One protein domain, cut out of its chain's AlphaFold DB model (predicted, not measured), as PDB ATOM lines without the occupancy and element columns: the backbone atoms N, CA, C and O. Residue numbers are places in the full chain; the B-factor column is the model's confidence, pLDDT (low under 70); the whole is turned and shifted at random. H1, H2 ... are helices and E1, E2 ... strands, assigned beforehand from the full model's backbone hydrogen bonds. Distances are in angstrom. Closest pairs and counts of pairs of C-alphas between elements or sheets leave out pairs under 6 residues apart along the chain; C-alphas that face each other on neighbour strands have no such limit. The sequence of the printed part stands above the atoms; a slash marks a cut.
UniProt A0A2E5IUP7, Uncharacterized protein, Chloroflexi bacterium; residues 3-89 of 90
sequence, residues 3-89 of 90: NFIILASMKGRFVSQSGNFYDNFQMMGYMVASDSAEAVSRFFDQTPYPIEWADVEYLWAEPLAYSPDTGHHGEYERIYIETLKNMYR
ATOM      1  N   ASN A   3     111.507 133.490 131.488       92.62
ATOM      2  CA  ASN A   3     112.244 133.867 132.691       92.62
ATOM      3  C   ASN A   3     112.825 135.267 132.514       92.62
ATOM      4  O   ASN A   3     113.544 135.509 131.549       92.62
ATOM      5  N   PHE A   4     112.570 136.155 133.462       93.06
ATOM      6  CA  PHE A   4     113.143 137.491 133.518       93.06
ATOM      7  C   PHE A   4     114.101 137.603 134.699       93.06
ATOM      8  O   PHE A   4     113.833 137.043 135.763       93.06
ATOM      9  N   ILE A   5     115.189 138.349 134.525       92.94
ATOM     10  CA  ILE A   5     115.983 138.881 135.634       92.94
ATOM     11  C   ILE A   5     115.417 140.247 136.020       92.94
ATOM     12  O   ILE A   5     115.183 141.089 135.157       92.94
ATOM     13  N   ILE A   6     115.177 140.451 137.314       93.25
ATOM     14  CA  ILE A   6     114.697 141.714 137.872       93.25
ATOM     15  C   ILE A   6     115.890 142.516 138.370       93.25
ATOM     16  O   ILE A   6     116.711 142.016 139.148       93.25
ATOM     17  N   LEU A   7     115.958 143.767 137.932       93.38
ATOM     18  CA  LEU A   7     117.032 144.698 138.233       93.38
ATOM     19  C   LEU A   7     116.443 145.976 138.844       93.38
ATOM     20  O   LEU A   7     115.340 146.400 138.493       93.38
ATOM     21  N   ALA A   8     117.179 146.570 139.778       92.62
ATOM     22  CA  ALA A   8     116.809 147.796 140.470       92.62
ATOM     23  C   ALA A   8     117.881 148.862 140.279       92.62
ATOM     24  O   ALA A   8     119.066 148.591 140.472       92.62
ATOM     25  N   SER A   9     117.458 150.078 139.939       91.94
ATOM     26  CA  SER A   9     118.309 151.262 140.016       91.94
ATOM     27  C   SER A   9     118.177 151.833 141.416       91.94
ATOM     28  O   SER A   9     117.095 152.266 141.815       91.94
ATOM     29  N   MET A  10     119.262 151.795 142.172       91.19
ATOM     30  CA  MET A  10     119.338 152.307 143.531       91.19
ATOM     31  C   MET A  10     119.619 153.807 143.497       91.19
ATOM     32  O   MET A  10     120.359 154.296 142.642       91.19
ATOM     33  N   LYS A  11     119.073 154.549 144.457       89.81
ATOM     34  CA  LYS A  11     119.389 155.965 144.626       89.81
ATOM     35  C   LYS A  11     120.867 156.139 144.968       89.81
ATOM     36  O   LYS A  11     121.448 155.385 145.746       89.81
ATOM     37  N   GLY A  12     121.449 157.197 144.418       86.38
ATOM     38  CA  GLY A  12     122.878 157.476 144.520       86.38
ATOM     39  C   GLY A  12     123.632 157.070 143.256       86.38
ATOM     40  O   GLY A  12     123.088 156.451 142.349       86.38
ATOM     41  N   ARG A  13     124.896 157.484 143.169       82.31
ATOM     42  CA  ARG A  13     125.762 157.217 142.016       82.31
ATOM     43  C   ARG A  13     127.106 156.709 142.496       82.31
ATOM     44  O   ARG A  13     127.628 157.200 143.497       82.31
ATOM     45  N   PHE A  14     127.691 155.785 141.747       84.19
ATOM     46  CA  PHE A  14     129.095 155.443 141.908       84.19
ATOM     47  C   PHE A  14     129.961 156.423 141.131       84.19
ATOM     48  O   PHE A  14     129.615 156.836 140.026       84.19
ATOM     49  N   VAL A  15     131.103 156.779 141.707       86.31
ATOM     50  CA  VAL A  15     132.122 157.600 141.053       86.31
ATOM     51  C   VAL A  15     133.331 156.711 140.814       86.31
ATOM     52  O   VAL A  15     133.875 156.147 141.765       86.31
ATOM     53  N   SER A  16     133.747 156.542 139.558       87.44
ATOM     54  CA  SER A  16     135.001 155.843 139.274       87.44
ATOM     55  C   SER A  16     136.197 156.668 139.727       87.44
ATOM     56  O   SER A  16     136.131 157.887 139.873       87.44
ATOM     57  N   GLN A  17     137.351 156.014 139.843       88.25
ATOM     58  CA  GLN A  17     138.619 156.702 140.102       88.25
ATOM     59  C   GLN A  17     138.965 157.746 139.023       88.25
ATOM     60  O   GLN A  17     139.676 158.705 139.305       88.25
ATOM     61  N   SER A  18     138.439 157.586 137.804       91.94
ATOM     62  CA  SER A  18     138.578 158.550 136.707       91.94
ATOM     63  C   SER A  18     137.544 159.687 136.736       91.94
ATOM     64  O   SER A  18     137.561 160.528 135.843       91.94
ATOM     65  N   GLY A  19     136.640 159.716 137.723       89.69
ATOM     66  CA  GLY A  19     135.619 160.754 137.893       89.69
ATOM     67  C   GLY A  19     134.325 160.547 137.099       89.69
ATOM     68  O   GLY A  19     133.474 161.433 137.093       89.69
ATOM     69  N   ASN A  20     134.146 159.396 136.442       89.62
ATOM     70  CA  ASN A  20     132.907 159.094 135.724       89.62
ATOM     71  C   ASN A  20     131.821 158.658 136.713       89.62
ATOM     72  O   ASN A  20     132.097 157.907 137.651       89.62
ATOM     73  N   PHE A  21     130.588 159.100 136.477       87.06
ATOM     74  CA  PHE A  21     129.429 158.670 137.253       87.06
ATOM     75  C   PHE A  21     128.790 157.436 136.626       87.06
ATOM     76  O   PHE A  21     128.616 157.379 135.411       87.06
ATOM     77  N   TYR A  22     128.401 156.491 137.474       82.56
ATOM     78  CA  TYR A  22     127.671 155.293 137.089       82.56
ATOM     79  C   TYR A  22     126.442 155.151 137.970       82.56
ATOM     80  O   TYR A  22     126.481 155.434 139.172       82.56
ATOM     81  N   ASP A  23     125.366 154.689 137.357       82.38
ATOM     82  CA  ASP A  23     124.167 154.303 138.077       82.38
ATOM     83  C   ASP A  23     124.460 153.066 138.939       82.38
ATOM     84  O   ASP A  23     125.254 152.189 138.580       82.38
ATOM     85  N   ASN A  24     123.853 153.034 140.123       87.19
ATOM     86  CA  ASN A  24     123.987 151.922 141.047       87.19
ATOM     87  C   ASN A  24     122.889 150.901 140.754       87.19
ATOM     88  O   ASN A  24     121.725 151.144 141.061       87.19
ATOM     89  N   PHE A  25     123.254 149.768 140.160       88.19
ATOM     90  CA  PHE A  25     122.301 148.723 139.809       88.19
ATOM     91  C   PHE A  25     122.446 147.498 140.707       88.19
ATOM     92  O   PHE A  25     123.555 147.019 140.942       88.19
ATOM     93  N   GLN A  26     121.315 146.943 141.144       90.19
ATOM     94  CA  GLN A  26     121.258 145.722 141.939       90.19
ATOM     95  C   GLN A  26     120.392 144.654 141.262       90.19
ATOM     96  O   GLN A  26     119.288 144.926 140.793       90.19
ATOM     97  N   MET A  27     120.893 143.417 141.239       91.44
ATOM     98  CA  MET A  27     120.104 142.244 140.866       91.44
ATOM     99  C   MET A  27     119.211 141.835 142.031       91.44
ATOM    100  O   MET A  27     119.694 141.617 143.142       91.44
ATOM    101  N   MET A  28     117.909 141.748 141.766       92.06
ATOM    102  CA  MET A  28     116.895 141.494 142.788       92.06
ATOM    103  C   MET A  28     116.436 140.032 142.771       92.06
ATOM    104  O   MET A  28     116.255 139.399 143.811       92.06
ATOM    105  N   GLY A  29     116.247 139.451 141.593       92.50
ATOM    106  CA  GLY A  29     115.780 138.075 141.507       92.50
ATOM    107  C   GLY A  29     115.351 137.679 140.112       92.50
ATOM    108  O   GLY A  29     115.660 138.358 139.134       92.50
ATOM    109  N   TYR A  30     114.622 136.573 140.042       93.44
ATOM    110  CA  TYR A  30     114.057 136.060 138.803       93.44
ATOM    111  C   TYR A  30     112.540 135.996 138.903       93.44
ATOM    112  O   TYR A  30     112.002 135.699 139.969       93.44
ATOM    113  N   MET A  31     111.859 136.240 137.788       94.12
ATOM    114  CA  MET A  31     110.408 136.115 137.708       94.12
ATOM    115  C   MET A  31     109.982 135.484 136.389       94.12
ATOM    116  O   MET A  31     110.523 135.799 135.333       94.12
ATOM    117  N   VAL A  32     108.989 134.600 136.450       93.69
ATOM    118  CA  VAL A  32     108.345 134.037 135.259       93.69
ATOM    119  C   VAL A  32     107.151 134.917 134.901       93.69
ATOM    120  O   VAL A  32     106.242 135.075 135.718       93.69
ATOM    121  N   ALA A  33     107.130 135.460 133.686       93.50
ATOM    122  CA  ALA A  33     106.044 136.324 133.221       93.50
ATOM    123  C   ALA A  33     105.832 136.231 131.701       93.50
ATOM    124  O   ALA A  33     106.542 135.502 130.996       93.50
ATOM    125  N   SER A  34     104.820 136.930 131.198       91.81
ATOM    126  CA  SER A  34     104.536 137.060 129.765       91.81
ATOM    127  C   SER A  34     105.347 138.191 129.133       91.81
ATOM    128  O   SER A  34     105.812 138.037 128.006       91.81
ATOM    129  N   ASP A  35     105.572 139.274 129.880       90.44
ATOM    130  CA  ASP A  35     106.354 140.446 129.484       90.44
ATOM    131  C   ASP A  35     107.112 141.065 130.681       90.44
ATOM    132  O   ASP A  35     106.976 140.625 131.829       90.44
ATOM    133  N   SER A  36     107.948 142.069 130.402       90.75
ATOM    134  CA  SER A  36     108.797 142.735 131.399       90.75
ATOM    135  C   SER A  36     107.996 143.499 132.459       90.75
ATOM    136  O   SER A  36     108.392 143.519 133.625       90.75
ATOM    137  N   ALA A  37     106.866 144.108 132.089       90.94
ATOM    138  CA  ALA A  37     106.045 144.882 133.015       90.94
ATOM    139  C   ALA A  37     105.317 143.968 134.007       90.94
ATOM    140  O   ALA A  37     105.313 144.222 135.215       90.94
ATOM    141  N   GLU A  38     104.773 142.854 133.516       92.81
ATOM    142  CA  GLU A  38     104.191 141.808 134.346       92.81
ATOM    143  C   GLU A  38     105.242 141.218 135.300       92.81
ATOM    144  O   GLU A  38     104.944 140.999 136.475       92.81
ATOM    145  N   ALA A  39     106.480 141.007 134.837       93.38
ATOM    146  CA  ALA A  39     107.565 140.494 135.673       93.38
ATOM    147  C   ALA A  39     107.875 141.416 136.866       93.38
ATOM    148  O   ALA A  39     107.951 140.943 138.002       93.38
ATOM    149  N   VAL A  40     108.010 142.725 136.625       92.88
ATOM    150  CA  VAL A  40     108.251 143.720 137.684       92.88
ATOM    151  C   VAL A  40     107.064 143.810 138.641       92.88
ATOM    152  O   VAL A  40     107.260 143.808 139.854       92.88
ATOM    153  N   SER A  41     105.841 143.853 138.107       92.50
ATOM    154  CA  SER A  41     104.610 143.923 138.900       92.50
ATOM    155  C   SER A  41     104.483 142.726 139.849       92.50
ATOM    156  O   SER A  41     104.349 142.893 141.060       92.50
ATOM    157  N   ARG A  42     104.654 141.503 139.328       92.88
ATOM    158  CA  ARG A  42     104.637 140.271 140.134       92.88
ATOM    159  C   ARG A  42     105.748 140.237 141.180       92.88
ATOM    160  O   ARG A  42     105.512 139.787 142.297       92.88
ATOM    161  N   PHE A  43     106.950 140.694 140.834       92.88
ATOM    162  CA  PHE A  43     108.060 140.758 141.784       92.88
ATOM    163  C   PHE A  43     107.769 141.726 142.936       92.88
ATOM    164  O   PHE A  43     107.990 141.383 144.097       92.88
ATOM    165  N   PHE A  44     107.237 142.908 142.621       91.31
ATOM    166  CA  PHE A  44     106.855 143.905 143.617       91.31
ATOM    167  C   PHE A  44     105.720 143.409 144.526       91.31
ATOM    168  O   PHE A  44     105.762 143.629 145.729       91.31
ATOM    169  N   ASP A  45     104.739 142.684 143.988       89.94
ATOM    170  CA  ASP A  45     103.650 142.105 144.786       89.94
ATOM    171  C   ASP A  45     104.143 141.017 145.757       89.94
ATOM    172  O   ASP A  45     103.775 140.991 146.928       89.94
ATOM    173  N   GLN A  46     105.029 140.133 145.289       87.31
ATOM    174  CA  GLN A  46     105.501 138.999 146.087       87.31
ATOM    175  C   GLN A  46     106.559 139.373 147.130       87.31
ATOM    176  O   GLN A  46     106.739 138.598 148.066       87.31
ATOM    177  N   THR A  47     107.275 140.495 146.929       76.38
ATOM    178  CA  THR A  47     108.440 140.988 147.698       76.38
ATOM    179  C   THR A  47     109.033 139.929 148.652       76.38
ATOM    180  O   THR A  47     108.742 139.935 149.849       76.38
ATOM    181  N   PRO A  48     109.857 138.991 148.144       71.75
ATOM    182  CA  PRO A  48     110.261 137.792 148.891       71.75
ATOM    183  C   PRO A  48     111.164 138.064 150.108       71.75
ATOM    184  O   PRO A  48     111.491 137.147 150.859       71.75
ATOM    185  N   TYR A  49     111.587 139.311 150.306       80.38
ATOM    186  CA  TYR A  49     112.419 139.775 151.408       80.38
ATOM    187  C   TYR A  49     112.098 141.249 151.712       80.38
ATOM    188  O   TYR A  49     111.605 141.950 150.833       80.38
ATOM    189  N   PRO A  50     112.352 141.749 152.934       81.88
ATOM    190  CA  PRO A  50     112.070 143.141 153.284       81.88
ATOM    191  C   PRO A  50     112.971 144.096 152.484       81.88
ATOM    192  O   PRO A  50     114.180 144.142 152.702       81.88
ATOM    193  N   ILE A  51     112.377 144.844 151.548       85.88
ATOM    194  CA  ILE A  51     113.058 145.857 150.728       85.88
ATOM    195  C   ILE A  51     112.635 147.247 151.200       85.88
ATOM    196  O   ILE A  51     111.447 147.572 151.203       85.88
ATOM    197  N   GLU A  52     113.611 148.099 151.514       88.81
ATOM    198  CA  GLU A  52     113.369 149.529 151.702       88.81
ATOM    199  C   GLU A  52     113.250 150.227 150.347       88.81
ATOM    200  O   GLU A  52     114.210 150.726 149.761       88.81
ATOM    201  N   TRP A  53     112.024 150.287 149.828       89.50
ATOM    202  CA  TRP A  53     111.716 150.902 148.534       89.50
ATOM    203  C   TRP A  53     112.042 152.400 148.459       89.50
ATOM    204  O   TRP A  53     111.981 152.992 147.383       89.50
ATOM    205  N   ALA A  54     112.346 153.047 149.586       89.19
ATOM    206  CA  ALA A  54     112.835 154.420 149.607       89.19
ATOM    207  C   ALA A  54     114.218 154.563 148.950       89.19
ATOM    208  O   ALA A  54     114.504 155.641 148.428       89.19
ATOM    209  N   ASP A  55     115.017 153.494 148.918       89.56
ATOM    210  CA  ASP A  55     116.369 153.478 148.349       89.56
ATOM    211  C   ASP A  55     116.393 153.095 146.865       89.56
ATOM    212  O   ASP A  55     117.439 153.163 146.226       89.56
ATOM    213  N   VAL A  56     115.245 152.730 146.291       91.19
ATOM    214  CA  VAL A  56     115.110 152.312 144.890       91.19
ATOM    215  C   VAL A  56     114.451 153.429 144.076       91.19
ATOM    216  O   VAL A  56     113.468 154.037 144.502       91.19
ATOM    217  N   GLU A  57     114.994 153.722 142.897       91.00
ATOM    218  CA  GLU A  57     114.465 154.717 141.960       91.00
ATOM    219  C   GLU A  57     113.457 154.087 140.986       91.00
ATOM    220  O   GLU A  57     112.302 154.516 140.902       91.00
ATOM    221  N   TYR A  58     113.864 153.022 140.295       92.12
ATOM    222  CA  TYR A  58     113.010 152.252 139.392       92.12
ATOM    223  C   TYR A  58     113.459 150.793 139.304       92.12
ATOM    224  O   TYR A  58     114.612 150.456 139.579       92.12
ATOM    225  N   LEU A  59     112.527 149.935 138.900       93.12
ATOM    226  CA  LEU A  59     112.764 148.540 138.551       93.12
ATOM    227  C   LEU A  59     112.650 148.363 137.038       93.12
ATOM    228  O   LEU A  59     111.904 149.082 136.372       93.12
ATOM    229  N   TRP A  60     113.345 147.368 136.508       93.38
ATOM    230  CA  TRP A  60     113.092 146.857 135.166       93.38
ATOM    231  C   TRP A  60     113.382 145.357 135.110       93.38
ATOM    232  O   TRP A  60     113.928 144.769 136.050       93.38
ATOM    233  N   ALA A  61     112.969 144.731 134.012       92.94
ATOM    234  CA  ALA A  61     113.114 143.303 133.803       92.94
ATOM    235  C   ALA A  61     113.703 143.016 132.422       92.94
ATOM    236  O   ALA A  61     113.203 143.515 131.417       92.94
ATOM    237  N   GLU A  62     114.731 142.174 132.384       90.69
ATOM    238  CA  GLU A  62     115.374 141.721 131.147       90.69
ATOM    239  C   GLU A  62     115.036 140.238 130.918       90.69
ATOM    240  O   GLU A  62     115.176 139.428 131.843       90.69
ATOM    241  N   PRO A  63     114.579 139.834 129.721       90.69
ATOM    242  CA  PRO A  63     114.292 138.437 129.432       90.69
ATOM    243  C   PRO A  63     115.587 137.623 129.314       90.69
ATOM    244  O   PRO A  63     116.497 137.951 128.555       90.69
ATOM    245  N   LEU A  64     115.634 136.490 130.009       88.50
ATOM    246  CA  LEU A  64     116.679 135.477 129.887       88.50
ATOM    247  C   LEU A  64     116.336 134.525 128.741       88.50
ATOM    248  O   LEU A  64     115.990 133.359 128.948       88.50
ATOM    249  N   ALA A  65     116.400 135.044 127.520       82.62
ATOM    250  CA  ALA A  65     116.184 134.281 126.300       82.62
ATOM    251  C   ALA A  65     117.395 134.402 125.368       82.62
ATOM    252  O   ALA A  65     118.042 135.447 125.284       82.62
ATOM    253  N   TYR A  66     117.692 133.321 124.647       70.88
ATOM    254  CA  TYR A  66     118.718 133.325 123.609       70.88
ATOM    255  C   TYR A  66     118.089 133.811 122.296       70.88
ATOM    256  O   TYR A  66     117.599 133.010 121.502       70.88
ATOM    257  N   SER A  67     118.032 135.132 122.114       73.25
ATOM    258  CA  SER A  67     117.523 135.800 120.909       73.25
ATOM    259  C   SER A  67     118.408 137.009 120.584       73.25
ATOM    260  O   SER A  67     118.956 137.599 121.511       73.25
ATOM    261  N   PRO A  68     118.543 137.412 119.306       70.00
ATOM    262  CA  PRO A  68     119.142 138.700 118.947       70.00
ATOM    263  C   PRO A  68     118.423 139.901 119.580       70.00
ATOM    264  O   PRO A  68     119.034 140.949 119.749       70.00
ATOM    265  N   ASP A  69     117.154 139.728 119.957       69.38
ATOM    266  CA  ASP A  69     116.320 140.737 120.616       69.38
ATOM    267  C   ASP A  69     116.446 140.689 122.158       69.38
ATOM    268  O   ASP A  69     115.476 140.944 122.870       69.38
ATOM    269  N   THR A  70     117.584 140.270 122.721       68.19
ATOM    270  CA  THR A  70     117.852 140.358 124.171       68.19
ATOM    271  C   THR A  70     119.126 141.144 124.455       68.19
ATOM    272  O   THR A  70     119.921 141.413 123.560       68.19
ATOM    273  N   GLY A  71     119.322 141.546 125.716       64.19
ATOM    274  CA  GLY A  71     120.465 142.377 126.097       64.19
ATOM    275  C   GLY A  71     120.258 143.848 125.752       64.19
ATOM    276  O   GLY A  71     121.193 144.519 125.337       64.19
ATOM    277  N   HIS A  72     119.054 144.367 125.973       66.25
ATOM    278  CA  HIS A  72     118.678 145.747 125.662       66.25
ATOM    279  C   HIS A  72     119.338 146.793 126.578       66.25
ATOM    280  O   HIS A  72     118.957 147.953 126.552       66.25
ATOM    281  N   HIS A  73     120.324 146.414 127.398       64.31
ATOM    282  CA  HIS A  73     121.135 147.322 128.214       64.31
ATOM    283  C   HIS A  73     120.324 148.357 129.031       64.31
ATOM    284  O   HIS A  73     120.795 149.472 129.252       64.31
ATOM    285  N   GLY A  74     119.116 148.010 129.501       60.44
ATOM    286  CA  GLY A  74     118.244 148.947 130.221       60.44
ATOM    287  C   GLY A  74     117.398 149.882 129.338       60.44
ATOM    288  O   GLY A  74     116.938 150.922 129.824       60.44
ATOM    289  N   GLU A  75     117.195 149.537 128.061       65.12
ATOM    290  CA  GLU A  75     116.210 150.163 127.159       65.12
ATOM    291  C   GLU A  75     114.778 149.647 127.383       65.12
ATOM    292  O   GLU A  75     113.827 150.265 126.902       65.12
ATOM    293  N   TYR A  76     114.590 148.552 128.132       66.06
ATOM    294  CA  TYR A  76     113.251 148.133 128.547       66.06
ATOM    295  C   TYR A  76     112.592 149.161 129.471       66.06
ATOM    296  O   TYR A  76     113.252 149.957 130.145       66.06
ATOM    297  N   GLU A  77     111.258 149.126 129.501       79.44
ATOM    298  CA  GLU A  77     110.443 150.072 130.254       79.44
ATOM    299  C   GLU A  77     110.860 150.130 131.731       79.44
ATOM    300  O   GLU A  77     110.816 149.140 132.467       79.44
ATOM    301  N   ARG A  78     111.270 151.328 132.157       87.38
ATOM    302  CA  ARG A  78     111.650 151.630 133.536       87.38
ATOM    303  C   ARG A  78     110.393 151.908 134.335       87.38
ATOM    304  O   ARG A  78     109.703 152.900 134.098       87.38
ATOM    305  N   ILE A  79     110.124 151.061 135.314       87.56
ATOM    306  CA  ILE A  79     108.938 151.175 136.148       87.56
ATOM    307  C   ILE A  79     109.349 151.803 137.474       87.56
ATOM    308  O   ILE A  79     109.963 151.173 138.337       87.56
ATOM    309  N   TYR A  80     109.024 153.084 137.621       87.81
ATOM    310  CA  TYR A  80     109.336 153.849 138.822       87.81
ATOM    311  C   TYR A  80     108.568 153.326 140.034       87.81
ATOM    312  O   TYR A  80     107.370 153.033 139.967       87.81
ATOM    313  N   ILE A  81     109.259 153.275 141.171       88.38
ATOM    314  CA  ILE A  81     108.705 152.754 142.426       88.38
ATOM    315  C   ILE A  81     107.450 153.512 142.863       88.38
ATOM    316  O   ILE A  81     106.508 152.913 143.374       88.38
ATOM    317  N   GLU A  82     107.400 154.822 142.634       84.31
ATOM    318  CA  GLU A  82     106.237 155.637 142.995       84.31
ATOM    319  C   GLU A  82     104.982 155.246 142.198       84.31
ATOM    320  O   GLU A  82     103.875 155.254 142.739       84.31
ATOM    321  N   THR A  83     105.142 154.806 140.945       84.62
ATOM    322  CA  THR A  83     104.040 154.266 140.137       84.62
ATOM    323  C   THR A  83     103.509 152.970 140.744       84.62
ATOM    324  O   THR A  83     102.296 152.816 140.897       84.62
ATOM    325  N   LEU A  84     104.403 152.064 141.157       83.44
ATOM    326  CA  LEU A  84     104.031 150.807 141.813       83.44
ATOM    327  C   LEU A  84     103.318 151.071 143.147       83.44
ATOM    328  O   LEU A  84     102.192 150.621 143.339       83.44
ATOM    329  N   LYS A  85     103.894 151.894 144.032       84.81
ATOM    330  CA  LYS A  85     103.276 152.251 145.325       84.81
ATOM    331  C   LYS A  85     101.859 152.807 145.174       84.81
ATOM    332  O   LYS A  85     101.002 152.511 146.002       84.81
ATOM    333  N   ASN A  86     101.601 153.605 144.138       83.81
ATOM    334  CA  ASN A  86     100.274 154.163 143.882       83.81
ATOM    335  C   ASN A  86      99.264 153.114 143.396       83.81
ATOM    336  O   ASN A  86      98.084 153.221 143.726       83.81
ATOM    337  N   MET A  87      99.703 152.100 142.645       79.69
ATOM    338  CA  MET A  87      98.833 151.005 142.204       79.69
ATOM    339  C   MET A  87      98.422 150.085 143.361       79.69
ATOM    340  O   MET A  87      97.256 149.709 143.435       79.69
ATOM    341  N   TYR A  88      99.344 149.791 144.283       74.75
ATOM    342  CA  TYR A  88      99.120 148.879 145.417       74.75
ATOM    343  C   TYR A  88      98.574 149.554 146.691       74.75
ATOM    344  O   TYR A  88      98.343 148.890 147.695       74.75
ATOM    345  N   ARG A  89      98.362 150.877 146.680       65.75
ATOM    346  CA  ARG A  89      97.734 151.632 147.786       65.75
ATOM    347  C   ARG A  89      96.198 151.604 147.780       65.75
ATOM    348  O   ARG A  89      95.594 152.272 148.619       65.75
TER     349      ARG A  89
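AT A GLANCE: This is residues 3 to 89 of the 90 residues of an uncharacterized protein of Chloroflexi bacterium (UniProt A0A2E5IUP7). A twisted sheet of three strands curls round one helix, H1, and its long hairpin of E1 and E2 reaches well past E3 to a loop at residues 16 to 20. A short helix, H2, only grazes the sheet near E3, and a long loop, residues 64 to 80, leads to it. The printed part has 87 residues, with E1, E2, H1, E3 and H2 in that order; the sheet order is E2, E1, E3, all antiparallel, and the class is mixed, helices and strands. It is compact, with a radius of gyration of the C-alphas of 13.7 A, and its outline is flat, 41 by 37 by 20 A.

HOW THE PARTS SIT: E1, residues 3 to 15, bends by 83 degrees at residue 12 and forms a hairpin with E2, residues 21 to 33, with N 6 and O 29 2.8 A apart, within hydrogen-bond range. H1, residues 36 to 46, is on the sheet, in two layers, helix on one face; the C-alphas of Ser 36 and Ala 61 are its closest to E3, residues 56 to 63, at 5.0 A. E3 is antiparallel to E1, N 7 and O 60 being 2.9 A apart. E2, H1 and E3 make a split strand-helix-strand unit, two strands running the same way with E1 between them, and its crossover is right-handed. Residues 79 to 80 pair antiparallel with 58 to 59 of E3. H2, residues 81 to 88, is close to H1 but not clearly touching, at a steep tilt of 66 degrees; the closest C-alphas, Ser 41 and Leu 84, are 7.5 A apart. In H1 and H2 every O i to N i+4 pair is within hydrogen-bond range.

IN THESE COORDINATES: E1 begins at C-alpha 3 (112.244, 133.867, 132.691) and measures 32.1 A; E2 measures 32.6 A, H1 15.5 A, E3 20.8 A and H2 10.8 A, ending at C-alpha 88 (99.120, 148.879, 145.417).

THE WHOLE: The farthest C-alphas, Ser 18 and Arg 89, are 42.9 A apart. The printed part has no cut. The link E3 to H2 is long, and pLDDT is under 70 at residues 69 to 76 and residue 89.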